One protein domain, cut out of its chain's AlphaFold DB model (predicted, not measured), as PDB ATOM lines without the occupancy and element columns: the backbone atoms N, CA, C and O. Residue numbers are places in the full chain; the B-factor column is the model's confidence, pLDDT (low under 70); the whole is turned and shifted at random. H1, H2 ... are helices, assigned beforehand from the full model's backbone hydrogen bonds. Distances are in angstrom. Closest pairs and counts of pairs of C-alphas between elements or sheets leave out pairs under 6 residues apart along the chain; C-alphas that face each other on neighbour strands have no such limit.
ATOM      1  N   LYS A  20     -31.852 -15.554 -22.253       55.06
ATOM      2  CA  LYS A  20     -31.998 -17.023 -22.309       55.06
ATOM      3  C   LYS A  20     -32.021 -17.702 -20.939       55.06
ATOM      4  O   LYS A  20     -32.317 -18.898 -20.874       55.06
ATOM      5  N   TYR A  21     -31.660 -16.990 -19.870       53.28
ATOM      6  CA  TYR A  21     -31.732 -17.524 -18.510       53.28
ATOM      7  C   TYR A  21     -33.115 -17.318 -17.886       53.28
ATOM      8  O   TYR A  21     -33.501 -18.134 -17.053       53.28
ATOM      9  N   GLU A  22     -33.889 -16.319 -18.324       55.62
ATOM     10  CA  GLU A  22     -35.252 -16.099 -17.819       55.62
ATOM     11  C   GLU A  22     -36.240 -17.172 -18.307       55.62
ATOM     12  O   GLU A  22     -37.025 -17.678 -17.508       55.62
ATOM     13  N   ASP A  23     -36.109 -17.643 -19.555       55.75
ATOM     14  CA  ASP A  23     -36.942 -18.720 -20.133       55.75
ATOM     15  C   ASP A  23     -36.740 -20.102 -19.474       55.75
ATOM     16  O   ASP A  23     -37.458 -21.060 -19.769       55.75
ATOM     17  N   ARG A  24     -35.727 -20.244 -18.609       55.69
ATOM     18  CA  ARG A  24     -35.393 -21.503 -17.921       55.69
ATOM     19  C   ARG A  24     -35.745 -21.505 -16.443       55.69
ATOM     20  O   ARG A  24     -35.505 -22.521 -15.788       55.69
ATOM     21  N   ASN A  25     -36.311 -20.422 -15.922       59.84
ATOM     22  CA  ASN A  25     -36.872 -20.448 -14.582       59.84
ATOM     23  C   ASN A  25     -38.137 -21.315 -14.623       59.84
ATOM     24  O   ASN A  25     -39.060 -21.004 -15.382       59.84
ATOM     25  N   PRO A  26     -38.189 -22.430 -13.867       60.75
ATOM     26  CA  PRO A  26     -39.396 -23.232 -13.769       60.75
ATOM     27  C   PRO A  26     -40.552 -22.314 -13.397       60.75
ATOM     28  O   PRO A  26     -40.426 -21.491 -12.493       60.75
ATOM     29  N   ASN A  27     -41.668 -22.439 -14.105       56.84
ATOM     30  CA  ASN A  27     -42.845 -21.623 -13.866       56.84
ATOM     31  C   ASN A  27     -43.375 -21.925 -12.448       56.84
ATOM     32  O   ASN A  27     -44.124 -22.877 -12.241       56.84
ATOM     33  N   HIS A  28     -42.938 -21.172 -11.435       59.88
ATOM     34  CA  HIS A  28     -43.228 -21.454 -10.022       59.88
ATOM     35  C   HIS A  28     -44.723 -21.317  -9.672       59.88
ATOM     36  O   HIS A  28     -45.145 -21.710  -8.587       59.88
ATOM     37  N   TRP A  29     -45.547 -20.835 -10.608       57.44
ATOM     38  CA  TRP A  29     -47.002 -20.746 -10.475       57.44
ATOM     39  C   TRP A  29     -47.755 -22.060 -10.743       57.44
ATOM     40  O   TRP A  29     -48.930 -22.145 -10.396       57.44
ATOM     41  N   THR A  30     -47.123 -23.098 -11.310       56.59
ATOM     42  CA  THR A  30     -47.800 -24.395 -11.527       56.59
ATOM     43  C   THR A  30     -47.773 -25.319 -10.312       56.59
ATOM     44  O   THR A  30     -48.604 -26.214 -10.233       56.59
ATOM     45  N   TYR A  31     -46.863 -25.110  -9.357       55.50
ATOM     46  CA  TYR A  31     -46.720 -25.998  -8.195       55.50
ATOM     47  C   TYR A  31     -47.629 -25.603  -7.027       55.50
ATOM     48  O   TYR A  31     -48.180 -26.473  -6.366       55.50
ATOM     49  N   ASN A  32     -47.868 -24.304  -6.825       59.06
ATOM     50  CA  ASN A  32     -48.690 -23.822  -5.708       59.06
ATOM     51  C   ASN A  32     -50.196 -24.083  -5.881       59.06
ATOM     52  O   ASN A  32     -50.935 -23.965  -4.909       59.06
ATOM     53  N   ASN A  33     -50.657 -24.420  -7.088       61.03
ATOM     54  CA  ASN A  33     -52.071 -24.681  -7.378       61.03
ATOM     55  C   ASN A  33     -52.402 -26.175  -7.503       61.03
ATOM     56  O   ASN A  33     -53.562 -26.501  -7.748       61.03
ATOM     57  N   ASP A  34     -51.424 -27.076  -7.363       70.25
ATOM     58  CA  ASP A  34     -51.703 -28.510  -7.359       70.25
ATOM     59  C   ASP A  34     -52.060 -28.957  -5.929       70.25
ATOM     60  O   ASP A  34     -51.185 -29.007  -5.055       70.25
ATOM     61  N   PRO A  35     -53.335 -29.289  -5.653       67.06
ATOM     62  CA  PRO A  35     -53.748 -29.732  -4.331       67.06
ATOM     63  C   PRO A  35     -53.035 -31.019  -3.904       67.06
ATOM     64  O   PRO A  35     -52.877 -31.227  -2.710       67.06
ATOM     65  N   MET A  36     -52.556 -31.861  -4.828       69.12
ATOM     66  CA  MET A  36     -51.800 -33.069  -4.479       69.12
ATOM     67  C   MET A  36     -50.384 -32.765  -3.983       69.12
ATOM     68  O   MET A  36     -49.860 -33.514  -3.162       69.12
ATOM     69  N   LEU A  37     -49.771 -31.680  -4.461       67.00
ATOM     70  CA  LEU A  37     -48.443 -31.232  -4.029       67.00
ATOM     71  C   LEU A  37     -48.489 -30.416  -2.729       67.00
ATOM     72  O   LEU A  37     -47.492 -30.374  -2.014       67.00
ATOM     73  N   ASN A  38     -49.639 -29.813  -2.411       68.19
ATOM     74  CA  ASN A  38     -49.858 -29.020  -1.195       68.19
ATOM     75  C   ASN A  38     -50.425 -29.824  -0.010       68.19
ATOM     76  O   ASN A  38     -50.693 -29.244   1.043       68.19
ATOM     77  N   MET A  39     -50.659 -31.129  -0.165       71.88
ATOM     78  CA  MET A  39     -51.076 -31.984   0.945       71.88
ATOM     79  C   MET A  39     -49.862 -32.490   1.721       71.88
ATOM     80  O   MET A  39     -48.935 -33.057   1.140       71.88
ATOM     81  N   ASP A  40     -49.909 -32.366   3.047       69.50
ATOM     82  CA  ASP A  40     -48.920 -33.003   3.911       69.50
ATOM     83  C   ASP A  40     -48.989 -34.535   3.762       69.50
ATOM     84  O   ASP A  40     -50.085 -35.111   3.707       69.50
ATOM     85  N   PRO A  41     -47.838 -35.232   3.712       71.56
ATOM     86  CA  PRO A  41     -47.819 -36.685   3.665       71.56
ATOM     87  C   PRO A  41     -48.486 -37.266   4.918       71.56
ATOM     88  O   PRO A  41     -48.116 -36.953   6.049       71.56
ATOM     89  N   ILE A  42     -49.465 -38.147   4.710       71.94
ATOM     90  CA  ILE A  42     -50.149 -38.857   5.794       71.94
ATOM     91  C   ILE A  42     -49.310 -40.081   6.167       71.94
ATOM     92  O   ILE A  42     -49.149 -41.000   5.362       71.94
ATOM     93  N   PHE A  43     -48.792 -40.108   7.392       74.50
ATOM     94  CA  PHE A  43     -47.992 -41.223   7.893       74.50
ATOM     95  C   PHE A  43     -48.870 -42.338   8.467       74.50
ATOM     96  O   PHE A  43     -49.864 -42.089   9.146       74.50
ATOM     97  N   THR A  44     -48.478 -43.587   8.222       69.38
ATOM     98  CA  THR A  44     -49.173 -44.802   8.699       69.38
ATOM     99  C   THR A  44     -49.208 -44.945  10.224       69.38
ATOM    100  O   THR A  44     -50.014 -45.683  10.788       69.38
ATOM    101  N   ASP A  45     -48.300 -44.237  10.872       65.50
ATOM    102  CA  ASP A  45     -47.926 -44.277  12.274       65.50
ATOM    103  C   ASP A  45     -48.531 -43.106  13.074       65.50
ATOM    104  O   ASP A  45     -48.444 -43.090  14.301       65.50
ATOM    105  N   ASP A  46     -49.230 -42.170  12.416       73.94
ATOM    106  CA  ASP A  46     -49.987 -41.117  13.096       73.94
ATOM    107  C   ASP A  46     -51.289 -41.663  13.725       73.94
ATOM    108  O   ASP A  46     -52.077 -42.329  13.049       73.94
ATOM    109  N   PRO A  47     -51.596 -41.336  14.999       69.44
ATOM    110  CA  PRO A  47     -52.802 -41.827  15.677       69.44
ATOM    111  C   PRO A  47     -54.102 -41.250  15.091       69.44
ATOM    112  O   PRO A  47     -55.153 -41.875  15.207       69.44
ATOM    113  N   ASN A  48     -54.019 -40.084  14.437       67.00
ATOM    114  CA  ASN A  48     -55.140 -39.405  13.779       67.00
ATOM    115  C   ASN A  48     -55.247 -39.721  12.279       67.00
ATOM    116  O   ASN A  48     -56.209 -39.297  11.635       67.00
ATOM    117  N   ALA A  49     -54.279 -40.438  11.701       69.81
ATOM    118  CA  ALA A  49     -54.383 -40.867  10.317       69.81
ATOM    119  C   ALA A  49     -55.462 -41.950  10.223       69.81
ATOM    120  O   ALA A  49     -55.471 -42.914  10.995       69.81
ATOM    121  N   LYS A  50     -56.368 -41.832   9.243       68.00
ATOM    122  CA  LYS A  50     -57.152 -42.995   8.821       68.00
ATOM    123  C   LYS A  50     -56.123 -44.027   8.375       68.00
ATOM    124  O   LYS A  50     -55.472 -43.822   7.355       68.00
ATOM    125  N   LYS A  51     -55.930 -45.086   9.165       63.62
ATOM    126  CA  LYS A  51     -55.071 -46.222   8.819       63.62
ATOM    127  C   LYS A  51     -55.696 -46.910   7.616       63.62
ATOM    128  O   LYS A  51     -56.466 -47.850   7.764       63.62
ATOM    129  N   ILE A  52     -55.439 -46.380   6.429       59.91
ATOM    130  CA  ILE A  52     -55.822 -47.030   5.192       59.91
ATOM    131  C   ILE A  52     -54.823 -48.174   5.078       59.91
ATOM    132  O   ILE A  52     -53.652 -47.965   4.758       59.91
ATOM    133  N   SER A  53     -55.248 -49.373   5.469       62.62
ATOM    134  CA  SER A  53     -54.411 -50.549   5.293       62.62
ATOM    135  C   SER A  53     -54.117 -50.709   3.796       62.62
ATOM    136  O   SER A  53     -54.925 -50.334   2.945       62.62
ATOM    137  N   ILE A  54     -52.958 -51.266   3.441       61.12
ATOM    138  CA  ILE A  54     -52.635 -51.579   2.035       61.12
ATOM    139  C   ILE A  54     -53.738 -52.472   1.423       61.12
ATOM    140  O   ILE A  54     -54.063 -52.376   0.238       61.12
ATOM    141  N   GLU A  55     -54.386 -53.284   2.258       63.81
ATOM    142  CA  GLU A  55     -55.561 -54.092   1.931       63.81
ATOM    143  C   GLU A  55     -56.794 -53.242   1.580       63.81
ATOM    144  O   GLU A  55     -57.542 -53.602   0.678       63.81
ATOM    145  N   ASP A  56     -56.990 -52.078   2.201       64.19
ATOM    146  CA  ASP A  56     -58.077 -51.154   1.865       64.19
ATOM    147  C   ASP A  56     -57.797 -50.351   0.587       64.19
ATOM    148  O   ASP A  56     -58.719 -50.129  -0.198       64.19
ATOM    149  N   ILE A  57     -56.537 -49.982   0.317       66.69
ATOM    150  CA  ILE A  57     -56.137 -49.347  -0.957       66.69
ATOM    151  C   ILE A  57     -56.344 -50.327  -2.114       66.69
ATOM    152  O   ILE A  57     -56.948 -49.986  -3.131       66.69
ATOM    153  N   THR A  58     -55.887 -51.568  -1.944       66.62
ATOM    154  CA  THR A  58     -56.091 -52.622  -2.943       66.62
ATOM    155  C   THR A  58     -57.563 -52.994  -3.085       66.62
ATOM    156  O   THR A  58     -58.014 -53.195  -4.207       66.62
ATOM    157  N   ARG A  59     -58.364 -52.991  -2.010       67.06
ATOM    158  CA  ARG A  59     -59.828 -53.141  -2.100       67.06
ATOM    159  C   ARG A  59     -60.509 -51.976  -2.805       67.06
ATOM    160  O   ARG A  59     -61.489 -52.224  -3.490       67.06
ATOM    161  N   GLN A  60     -60.040 -50.740  -2.658       66.56
ATOM    162  CA  GLN A  60     -60.603 -49.584  -3.368       66.56
ATOM    163  C   GLN A  60     -60.239 -49.592  -4.855       66.56
ATOM    164  O   GLN A  60     -61.107 -49.347  -5.688       66.56
ATOM    165  N   LEU A  61     -58.995 -49.939  -5.195       63.22
ATOM    166  CA  LEU A  61     -58.563 -50.131  -6.582       63.22
ATOM    167  C   LEU A  61     -59.287 -51.312  -7.234       63.22
ATOM    168  O   LEU A  61     -59.792 -51.177  -8.344       63.22
ATOM    169  N   ASN A  62     -59.426 -52.425  -6.512       59.84
ATOM    170  CA  ASN A  62     -60.191 -53.574  -6.979       59.84
ATOM    171  C   ASN A  62     -61.686 -53.257  -7.053       59.84
ATOM    172  O   ASN A  62     -62.304 -53.668  -8.017       59.84
ATOM    173  N   LYS A  63     -62.280 -52.489  -6.124       58.53
ATOM    174  CA  LYS A  63     -63.690 -52.049  -6.219       58.53
ATOM    175  C   LYS A  63     -63.940 -51.200  -7.459       58.53
ATOM    176  O   LYS A  63     -64.945 -51.399  -8.124       58.53
ATOM    177  N   LYS A  64     -63.005 -50.312  -7.804       52.78
ATOM    178  CA  LYS A  64     -63.081 -49.504  -9.029       52.78
ATOM    179  C   LYS A  64     -62.927 -50.338 -10.310       52.78
ATOM    180  O   LYS A  64     -63.346 -49.888 -11.366       52.78
ATOM    181  N   LEU A 104     -17.988 -87.313 -15.831       80.38
ATOM    182  CA  LEU A 104     -18.546 -85.991 -16.145       80.38
ATOM    183  C   LEU A 104     -19.229 -85.348 -14.932       80.38
ATOM    184  O   LEU A 104     -19.069 -84.151 -14.710       80.38
ATOM    185  N   GLY A 105     -19.918 -86.143 -14.107       84.44
ATOM    186  CA  GLY A 105     -20.496 -85.677 -12.848       84.44
ATOM    187  C   GLY A 105     -19.433 -85.146 -11.886       84.44
ATOM    188  O   GLY A 105     -19.581 -84.055 -11.347       84.44
ATOM    189  N   SER A 106     -18.296 -85.841 -11.770       82.75
ATOM    190  CA  SER A 106     -17.175 -85.397 -10.930       82.75
ATOM    191  C   SER A 106     -16.534 -84.086 -11.407       82.75
ATOM    192  O   SER A 106     -16.152 -83.251 -10.588       82.75
ATOM    193  N   ILE A 107     -16.468 -83.861 -12.726       85.50
ATOM    194  CA  ILE A 107     -15.968 -82.607 -13.309       85.50
ATOM    195  C   ILE A 107     -16.949 -81.464 -13.027       85.50
ATOM    196  O   ILE A 107     -16.528 -80.380 -12.626       85.50
ATOM    197  N   ILE A 108     -18.253 -81.710 -13.180       84.69
ATOM    198  CA  ILE A 108     -19.305 -80.726 -12.896       84.69
ATOM    199  C   ILE A 108     -19.327 -80.376 -11.404       84.69
ATOM    200  O   ILE A 108     -19.404 -79.198 -11.053       84.69
ATOM    201  N   ASP A 109     -19.200 -81.364 -10.522       86.06
ATOM    202  CA  ASP A 109     -19.168 -81.144  -9.077       86.06
ATOM    203  C   ASP A 109     -17.900 -80.402  -8.639       86.06
ATOM    204  O   ASP A 109     -17.977 -79.506  -7.798       86.06
ATOM    205  N   ASN A 110     -16.742 -80.688  -9.244       87.25
ATOM    206  CA  ASN A 110     -15.518 -79.921  -8.998       87.25
ATOM    207  C   ASN A 110     -15.628 -78.477  -9.510       87.25
ATOM    208  O   ASN A 110     -15.227 -77.551  -8.806       87.25
ATOM    209  N   ALA A 111     -16.224 -78.255 -10.685       87.44
ATOM    210  CA  ALA A 111     -16.483 -76.909 -11.195       87.44
ATOM    211  C   ALA A 111     -17.447 -76.136 -10.282       87.44
ATOM    212  O   ALA A 111     -17.215 -74.968  -9.988       87.44
ATOM    213  N   ARG A 112     -18.496 -76.790  -9.766       85.75
ATOM    214  CA  ARG A 112     -19.433 -76.191  -8.804       85.75
ATOM    215  C   ARG A 112     -18.754 -75.824  -7.491       85.75
ATOM    216  O   ARG A 112     -18.960 -74.713  -7.014       85.75
ATOM    217  N   LYS A 113     -17.919 -76.713  -6.943       89.31
ATOM    218  CA  LYS A 113     -17.130 -76.439  -5.730       89.31
ATOM    219  C   LYS A 113     -16.177 -75.265  -5.931       89.31
ATOM    220  O   LYS A 113     -16.136 -74.385  -5.079       89.31
ATOM    221  N   ASN A 114     -15.479 -75.209  -7.067       92.25
ATOM    222  CA  ASN A 114     -14.587 -74.093  -7.391       92.25
ATOM    223  C   ASN A 114     -15.355 -72.773  -7.545       92.25
ATOM    224  O   ASN A 114     -14.933 -71.744  -7.020       92.25
ATOM    225  N   THR A 115     -16.511 -72.792  -8.210       90.75
ATOM    226  CA  THR A 115     -17.379 -71.612  -8.318       90.75
ATOM    227  C   THR A 115     -17.866 -71.155  -6.945       90.75
ATOM    228  O   THR A 115     -17.785 -69.967  -6.648       90.75
ATOM    229  N   GLN A 116     -18.295 -72.076  -6.077       88.88
ATOM    230  CA  GLN A 116     -18.694 -71.754  -4.702       88.88
ATOM    231  C   GLN A 116     -17.528 -71.197  -3.879       88.88
ATOM    232  O   GLN A 116     -17.708 -70.215  -3.167       88.88
ATOM    233  N   SER A 117     -16.317 -71.755  -4.004       90.81
ATOM    234  CA  SER A 117     -15.149 -71.219  -3.295       90.81
ATOM    235  C   SER A 117     -14.778 -69.813  -3.767       90.81
ATOM    236  O   SER A 117     -14.432 -68.973  -2.945       90.81
ATOM    237  N   ILE A 118     -14.893 -69.533  -5.070       87.88
ATOM    238  CA  ILE A 118     -14.642 -68.196  -5.626       87.88
ATOM    239  C   ILE A 118     -15.712 -67.213  -5.145       87.88
ATOM    240  O   ILE A 118     -15.375 -66.111  -4.727       87.88
ATOM    241  N   GLN A 119     -16.985 -67.613  -5.154       83.81
ATOM    242  CA  GLN A 119     -18.083 -66.791  -4.642       83.81
ATOM    243  C   GLN A 119     -17.884 -66.455  -3.161       83.81
ATOM    244  O   GLN A 119     -17.939 -65.284  -2.801       83.81
ATOM    245  N   ASN A 120     -17.557 -67.442  -2.325       87.94
ATOM    246  CA  ASN A 120     -17.274 -67.216  -0.907       87.94
ATOM    247  C   ASN A 120     -16.078 -66.277  -0.711       87.94
ATOM    248  O   ASN A 120     -16.151 -65.345   0.082       87.94
ATOM    249  N   HIS A 121     -15.007 -66.458  -1.489       87.62
ATOM    250  CA  HIS A 121     -13.846 -65.578  -1.423       87.62
ATOM    251  C   HIS A 121     -14.173 -64.130  -1.825       87.62
ATOM    252  O   HIS A 121     -13.695 -63.189  -1.191       87.62
ATOM    253  N   ILE A 122     -15.017 -63.926  -2.843       83.81
ATOM    254  CA  ILE A 122     -15.493 -62.593  -3.247       83.81
ATOM    255  C   ILE A 122     -16.328 -61.955  -2.130       83.81
ATOM    256  O   ILE A 122     -16.172 -60.768  -1.862       83.81
ATOM    257  N   LEU A 123     -17.170 -62.729  -1.443       86.31
ATOM    258  CA  LEU A 123     -17.970 -62.225  -0.322       86.31
ATOM    259  C   LEU A 123     -17.119 -61.848   0.893       86.31
ATOM    260  O   LEU A 123     -17.435 -60.887   1.588       86.31
ATOM    261  N   GLU A 124     -16.037 -62.578   1.149       84.38
ATOM    262  CA  GLU A 124     -15.108 -62.269   2.241       84.38
ATOM    263  C   GLU A 124     -14.214 -61.059   1.932       84.38
ATOM    264  O   GLU A 124     -13.851 -60.307   2.836       84.38
ATOM    265  N   THR A 125     -13.849 -60.864   0.663       90.31
ATOM    266  CA  THR A 125     -12.929 -59.797   0.239       90.31
ATOM    267  C   THR A 125     -13.628 -58.483  -0.092       90.31
ATOM    268  O   THR A 125     -13.060 -57.423   0.181       90.31
ATOM    269  N   ASP A 126     -14.845 -58.524  -0.642       87.38
ATOM    270  CA  ASP A 126     -15.611 -57.336  -1.015       87.38
ATOM    271  C   ASP A 126     -16.857 -57.150  -0.120       87.38
ATOM    272  O   ASP A 126     -17.900 -57.789  -0.322       87.38
ATOM    273  N   PRO A 127     -16.806 -56.211   0.845       81.81
ATOM    274  CA  PRO A 127     -17.914 -55.957   1.759       81.81
ATOM    275  C   PRO A 127     -19.146 -55.348   1.071       81.81
ATOM    276  O   PRO A 127     -20.246 -55.413   1.623       81.81
ATOM    277  N   VAL A 128     -18.997 -54.734  -0.108       82.56
ATOM    278  CA  VAL A 128     -20.128 -54.190  -0.874       82.56
ATOM    279  C   VAL A 128     -20.907 -55.331  -1.511       82.56
ATOM    280  O   VAL A 128     -22.131 -55.380  -1.384       82.56
ATOM    281  N   ILE A 129     -20.202 -56.276  -2.134       84.25
ATOM    282  CA  ILE A 129     -20.819 -57.459  -2.741       84.25
ATOM    283  C   ILE A 129     -21.499 -58.314  -1.667       84.25
ATOM    284  O   ILE A 129     -22.645 -58.722  -1.857       84.25
ATOM    285  N   ALA A 130     -20.870 -58.485  -0.499       82.31
ATOM    286  CA  ALA A 130     -21.475 -59.175   0.641       82.31
ATOM    287  C   ALA A 130     -22.804 -58.545   1.084       82.31
ATOM    288  O   ALA A 130     -23.798 -59.244   1.291       82.31
ATOM    289  N   LYS A 131     -22.853 -57.211   1.185       82.56
ATOM    290  CA  LYS A 131     -24.091 -56.493   1.519       82.56
ATOM    291  C   LYS A 131     -25.152 -56.661   0.438       82.56
ATOM    292  O   LYS A 131     -26.301 -56.921   0.776       82.56
ATOM    293  N   LEU A 132     -24.794 -56.549  -0.839       84.12
ATOM    294  CA  LEU A 132     -25.741 -56.711  -1.948       84.12
ATOM    295  C   LEU A 132     -26.338 -58.119  -2.000       84.12
ATOM    296  O   LEU A 132     -27.553 -58.250  -2.149       84.12
ATOM    297  N   GLN A 133     -25.520 -59.156  -1.811       84.00
ATOM    298  CA  GLN A 133     -26.018 -60.527  -1.728       84.00
ATOM    299  C   GLN A 133     -26.975 -60.695  -0.543       84.00
ATOM    300  O   GLN A 133     -28.061 -61.248  -0.701       84.00
ATOM    301  N   LYS A 134     -26.628 -60.140   0.623       80.62
ATOM    302  CA  LYS A 134     -27.494 -60.166   1.806       80.62
ATOM    303  C   LYS A 134     -28.829 -59.445   1.567       80.62
ATOM    304  O   LYS A 134     -29.870 -59.943   1.984       80.62
ATOM    305  N   ILE A 135     -28.831 -58.319   0.842       78.94
ATOM    306  CA  ILE A 135     -30.066 -57.629   0.416       78.94
ATOM    307  C   ILE A 135     -30.903 -58.544  -0.483       78.94
ATOM    308  O   ILE A 135     -32.120 -58.625  -0.319       78.94
ATOM    309  N   GLU A 136     -30.279 -59.236  -1.436       82.44
ATOM    310  CA  GLU A 136     -30.983 -60.133  -2.352       82.44
ATOM    311  C   GLU A 136     -31.591 -61.345  -1.626       82.44
ATOM    312  O   GLU A 136     -32.744 -61.707  -1.878       82.44
ATOM    313  N   GLU A 137     -30.857 -61.941  -0.688       82.44
ATOM    314  CA  GLU A 137     -31.331 -63.037   0.165       82.44
ATOM    315  C   GLU A 137     -32.505 -62.600   1.051       82.44
ATOM    316  O   GLU A 137     -33.516 -63.303   1.146       82.44
ATOM    317  N   LEU A 138     -32.427 -61.407   1.645       80.31
ATOM    318  CA  LEU A 138     -33.518 -60.818   2.425       80.31
ATOM    319  C   LEU A 138     -34.728 -60.480   1.552       80.31
ATOM    320  O   LEU A 138     -35.861 -60.729   1.954       80.31
ATOM    321  N   ARG A 139     -34.515 -60.011   0.319       78.38
ATOM    322  CA  ARG A 139     -35.595 -59.784  -0.652       78.38
ATOM    323  C   ARG A 139     -36.299 -61.087  -1.037       78.38
ATOM    324  O   ARG A 139     -37.518 -61.089  -1.191       78.38
ATOM    325  N   LYS A 140     -35.551 -62.181  -1.204       79.12
ATOM    326  CA  LYS A 140     -36.096 -63.512  -1.525       79.12
ATOM    327  C   LYS A 140     -36.841 -64.136  -0.341       79.12
ATOM    328  O   LYS A 140     -37.870 -64.769  -0.547       79.12
ATOM    329  N   SER A 141     -36.333 -63.951   0.876       76.62
ATOM    330  CA  SER A 141     -36.921 -64.507   2.104       76.62
ATOM    331  C   SER A 141     -37.990 -63.618   2.751       76.62
ATOM    332  O   SER A 141     -38.744 -64.094   3.595       76.62
ATOM    333  N   GLY A 142     -38.082 -62.343   2.359       66.56
ATOM    334  CA  GLY A 142     -38.968 -61.352   2.976       66.56
ATOM    335  C   GLY A 142     -38.505 -60.872   4.359       66.56
ATOM    336  O   GLY A 142     -39.298 -60.282   5.090       66.56
ATOM    337  N   GLY A 143     -37.254 -61.145   4.743       70.00
ATOM    338  CA  GLY A 143     -36.682 -60.751   6.032       70.00
ATOM    339  C   GLY A 143     -36.184 -59.303   6.063       70.00
ATOM    340  O   GLY A 143     -35.872 -58.712   5.031       70.00
ATOM    341  N   VAL A 144     -36.059 -58.735   7.264       67.38
ATOM    342  CA  VAL A 144     -35.452 -57.414   7.495       67.38
ATOM    343  C   VAL A 144     -34.279 -57.583   8.451       67.38
ATOM    344  O   VAL A 144     -34.456 -58.117   9.543       67.38
ATOM    345  N   ASP A 145     -33.099 -57.109   8.051       67.69
ATOM    346  CA  ASP A 145     -31.897 -57.144   8.884       67.69
ATOM    347  C   ASP A 145     -31.461 -55.734   9.303       67.69
ATOM    348  O   ASP A 145     -31.397 -54.823   8.479       67.69
ATOM    349  N   ALA A 146     -31.188 -55.549  10.595       61.75
ATOM    350  CA  ALA A 146     -30.929 -54.237  11.189       61.75
ATOM    351  C   ALA A 146     -29.596 -53.636  10.717       61.75
ATOM    352  O   ALA A 146     -29.552 -52.451  10.401       61.75
ATOM    353  N   ASP A 147     -28.568 -54.471  10.549       64.06
ATOM    354  CA  ASP A 147     -27.212 -54.044  10.169       64.06
ATOM    355  C   ASP A 147     -27.120 -53.541   8.714       64.06
ATOM    356  O   ASP A 147     -26.123 -52.942   8.295       64.06
ATOM    357  N   LEU A 148     -28.147 -53.821   7.909       62.09
ATOM    358  CA  LEU A 148     -28.193 -53.517   6.480       62.09
ATOM    359  C   LEU A 148     -28.996 -52.248   6.175       62.09
ATOM    360  O   LEU A 148     -28.701 -51.555   5.200       62.09
ATOM    361  N   TYR A 149     -29.979 -51.923   7.019       61.62
ATOM    362  CA  TYR A 149     -30.842 -50.757   6.866       61.62
ATOM    363  C   TYR A 149     -30.532 -49.722   7.946       61.62
ATOM    364  O   TYR A 149     -31.045 -49.780   9.063       61.62
ATOM    365  N   THR A 150     -29.769 -48.695   7.569       59.69
ATOM    366  CA  THR A 150     -29.393 -47.571   8.448       59.69
ATOM    367  C   THR A 150     -30.586 -46.843   9.066       59.69
ATOM    368  O   THR A 150     -30.442 -46.137  10.061       59.69
ATOM    369  N   ASP A 151     -31.765 -46.969   8.463       53.56
ATOM    370  CA  ASP A 151     -32.968 -46.298   8.940       53.56
ATOM    371  C   ASP A 151     -33.738 -47.132   9.969       53.56
ATOM    372  O   ASP A 151     -34.368 -46.549  10.848       53.56
ATOM    373  N   VAL A 152     -33.607 -48.464   9.967       58.16
ATOM    374  CA  VAL A 152     -34.226 -49.328  10.989       58.16
ATOM    375  C   VAL A 152     -33.571 -49.102  12.349       58.16
ATOM    376  O   VAL A 152     -34.271 -49.013  13.355       58.16
ATOM    377  N   GLU A 153     -32.251 -48.923  12.394       56.69
ATOM    378  CA  GLU A 153     -31.547 -48.559  13.630       56.69
ATOM    379  C   GLU A 153     -31.968 -47.181  14.147       56.69
ATOM    380  O   GLU A 153     -32.226 -47.025  15.336       56.69
ATOM    381  N   LYS A 154     -32.140 -46.181  13.272       57.44
ATOM    382  CA  LYS A 154     -32.665 -44.860  13.674       57.44
ATOM    383  C   LYS A 154     -34.108 -44.929  14.174       57.44
ATOM    384  O   LYS A 154     -34.518 -44.060  14.938       57.44
ATOM    385  N   ILE A 155     -34.901 -45.889  13.703       55.31
ATOM    386  CA  ILE A 155     -36.286 -46.116  14.146       55.31
ATOM    387  C   ILE A 155     -36.317 -46.891  15.473       55.31
ATOM    388  O   ILE A 155     -37.155 -46.609  16.319       55.31
ATOM    389  N   LYS A 156     -35.391 -47.833  15.694       59.56
ATOM    390  CA  LYS A 156     -35.292 -48.592  16.952       59.56
ATOM    391  C   LYS A 156     -34.640 -47.793  18.086       59.56
ATOM    392  O   LYS A 156     -35.083 -47.905  19.223       59.56
ATOM    393  N   ASN A 157     -33.615 -46.995  17.783       59.66
ATOM    394  CA  ASN A 157     -32.839 -46.250  18.782       59.66
ATOM    395  C   ASN A 157     -33.548 -44.974  19.249       59.66
ATOM    396  O   ASN A 157     -33.410 -44.584  20.404       59.66
ATOM    397  N   ASN A 158     -34.332 -44.347  18.371       56.19
ATOM    398  CA  ASN A 158     -35.191 -43.228  18.724       56.19
ATOM    399  C   ASN A 158     -36.624 -43.746  18.659       56.19
ATOM    400  O   ASN A 158     -37.174 -43.826  17.564       56.19
ATOM    401  N   THR A 159     -37.229 -44.060  19.805       63.22
ATOM    402  CA  THR A 159     -38.649 -44.430  20.028       63.22
ATOM    403  C   THR A 159     -39.674 -43.386  19.539       63.22
ATOM    404  O   THR A 159     -40.827 -43.375  19.960       63.22
ATOM    405  N   ILE A 160     -39.251 -42.486  18.659       64.56
ATOM    406  CA  ILE A 160     -39.988 -41.377  18.083       64.56
ATOM    407  C   ILE A 160     -40.515 -41.842  16.726       64.56
ATOM    408  O   ILE A 160     -39.737 -42.234  15.846       64.56
ATOM    409  N   SER A 161     -41.840 -41.785  16.580       70.31
ATOM    410  CA  SER A 161     -42.569 -42.109  15.352       70.31
ATOM    411  C   SER A 161     -42.001 -41.342  14.150       70.31
ATOM    412  O   SER A 161     -41.536 -40.207  14.306       70.31
ATOM    413  N   TYR A 162     -42.051 -41.916  12.941       69.56
ATOM    414  CA  TYR A 162     -41.584 -41.206  11.743       69.56
ATOM    415  C   TYR A 162     -42.382 -39.915  11.555       69.56
ATOM    416  O   TYR A 162     -41.811 -38.870  11.246       69.56
ATOM    417  N   SER A 163     -43.680 -39.961  11.856       74.25
ATOM    418  CA  SER A 163     -44.547 -38.788  11.827       74.25
ATOM    419  C   SER A 163     -44.118 -37.663  12.773       74.25
ATOM    420  O   SER A 163     -44.125 -36.495  12.390       74.25
ATOM    421  N   GLN A 164     -43.693 -37.998  13.993       76.06
ATOM    422  CA  GLN A 164     -43.181 -37.024  14.961       76.06
ATOM    423  C   GLN A 164     -41.859 -36.430  14.480       76.06
ATOM    424  O   GLN A 164     -41.687 -35.217  14.501       76.06
ATOM    425  N   ARG A 165     -40.970 -37.263  13.935       74.44
ATOM    426  CA  ARG A 165     -39.691 -36.816  13.368       74.44
ATOM    427  C   ARG A 165     -39.877 -35.897  12.160       74.44
ATOM    428  O   ARG A 165     -39.139 -34.929  12.006       74.44
ATOM    429  N   ALA A 166     -40.850 -36.194  11.302       76.25
ATOM    430  CA  ALA A 166     -41.187 -35.363  10.153       76.25
ATOM    431  C   ALA A 166     -41.773 -34.012  10.588       76.25
ATOM    432  O   ALA A 166     -41.385 -32.987  10.033       76.25
ATOM    433  N   LYS A 167     -42.635 -33.998  11.617       80.44
ATOM    434  CA  LYS A 167     -43.167 -32.766  12.224       80.44
ATOM    435  C   LYS A 167     -42.065 -31.922  12.856       80.44
ATOM    436  O   LYS A 167     -41.948 -30.753  12.518       80.44
ATOM    437  N   GLU A 168     -41.197 -32.523  13.668       80.69
ATOM    438  CA  GLU A 168     -40.038 -31.839  14.256       80.69
ATOM    439  C   GLU A 168     -39.107 -31.270  13.177       80.69
ATOM    440  O   GLU A 168     -38.626 -30.145  13.289       80.69
ATOM    441  N   PHE A 169     -38.866 -32.023  12.099       79.94
ATOM    442  CA  PHE A 169     -38.063 -31.540  10.981       79.94
ATOM    443  C   PHE A 169     -38.744 -30.375  10.257       79.94
ATOM    444  O   PHE A 169     -38.077 -29.393   9.931       79.94
ATOM    445  N   LEU A 170     -40.051 -30.460  10.009       79.19
ATOM    446  CA  LEU A 170     -40.805 -29.383   9.382       79.19
ATOM    447  C   LEU A 170     -40.802 -28.136  10.271       79.19
ATOM    448  O   LEU A 170     -40.490 -27.065   9.777       79.19
ATOM    449  N   GLU A 171     -41.034 -28.259  11.576       80.81
ATOM    450  CA  GLU A 171     -40.988 -27.144  12.531       80.81
ATOM    451  C   GLU A 171     -39.596 -26.498  12.618       80.81
ATOM    452  O   GLU A 171     -39.471 -25.276  12.624       80.81
ATOM    453  N   GLN A 172     -38.526 -27.298  12.615       79.69
ATOM    454  CA  GLN A 172     -37.151 -26.786  12.651       79.69
ATOM    455  C   GLN A 172     -36.707 -26.110  11.347       79.69
ATOM    456  O   GLN A 172     -35.723 -25.362  11.343       79.69
ATOM    457  N   ASN A 173     -37.361 -26.411  10.223       68.69
ATOM    458  CA  ASN A 173     -36.981 -25.900   8.906       68.69
ATOM    459  C   ASN A 173     -38.018 -24.950   8.290       68.69
ATOM    460  O   ASN A 173     -37.664 -24.243   7.353       68.69
ATOM    461  N   SER A 174     -39.237 -24.862   8.826       69.38
ATOM    462  CA  SER A 174     -40.307 -23.980   8.335       69.38
ATOM    463  C   SER A 174     -39.963 -22.502   8.499       69.38
ATOM    464  O   SER A 174     -40.368 -21.683   7.683       69.38
ATOM    465  N   MET A 175     -39.169 -22.159   9.517       62.34
ATOM    466  CA  MET A 175     -38.695 -20.792   9.758       62.34
ATOM    467  C   MET A 175     -37.360 -20.467   9.083       62.34
ATOM    468  O   MET A 175     -36.837 -19.364   9.261       62.34
TER     469      MET A 175
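What this domain is: This is residues 20 to 64 and 104 to 175 of the 316 residues of an uncharacterized protein of Spiroplasma floricola 23-6 (UniProt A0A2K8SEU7). Look first at the longest helix, H2, which makes one end of an open zigzag: it meets H3 at a steep corner, and H4 and H5 follow as a loose string with no common core. Residues 20 to 40 stick out as the free part of a long stretch with no named element, residues 20 to 53, and H1, which follows that stretch at residues 54 to 64, stands free as well. The printed part has 117 residues with five named helices, H1 to H5 in chain order, and no named strand; its class is all helix. It is extended, with a radius of gyration of the C-alphas of 24.4 A and spans of 70 by 49 by 40 A.

Where its parts are: Find C-alpha 104 at (-18.546, -85.991, -16.145); from there H2 runs 31.4 A to residue 125. H3, residues 127 to 141, covers 20.8 A. H4 is residues 150 to 157, and H5, residues 162 to 174, runs 17.6 A to C-alpha 174 at (-40.307, -23.980, 8.335). H1, residues 54 to 64, spans 15.4 A.

How they stand to each other: H2 and H3 touch only at the corner by their link, closest at the C-alphas of Leu 123 and Ala 130, 4.7 A apart. They run opposite ways at a steep tilt of 65 degrees. H3 and H4 are apart. H4 and H5 are close but not clearly touching, with the C-alphas of Ile 155 and Tyr 162 closest at 7.6 A; they stand about perpendicular, at 77 degrees. H1 is apart from H2, H3, H4 and H5. Every O i to N i+4 pair is within hydrogen-bond range in H1, H2, H3 and H5; in H4, 3 of 4 are.

The domain as a whole: The C-alphas farthest apart, of Leu 104 and Met 175, are 73.0 A apart. Residues 65 to 103 are not printed, and C-alphas 64 and 104 stand 58.0 A apart across this cut. Of the links printed whole, none is long. Mean pLDDT of the printed part is 71.5; 61 residues are under 70, among them residues 20 to 33, 47 to 64 and 144 to 160.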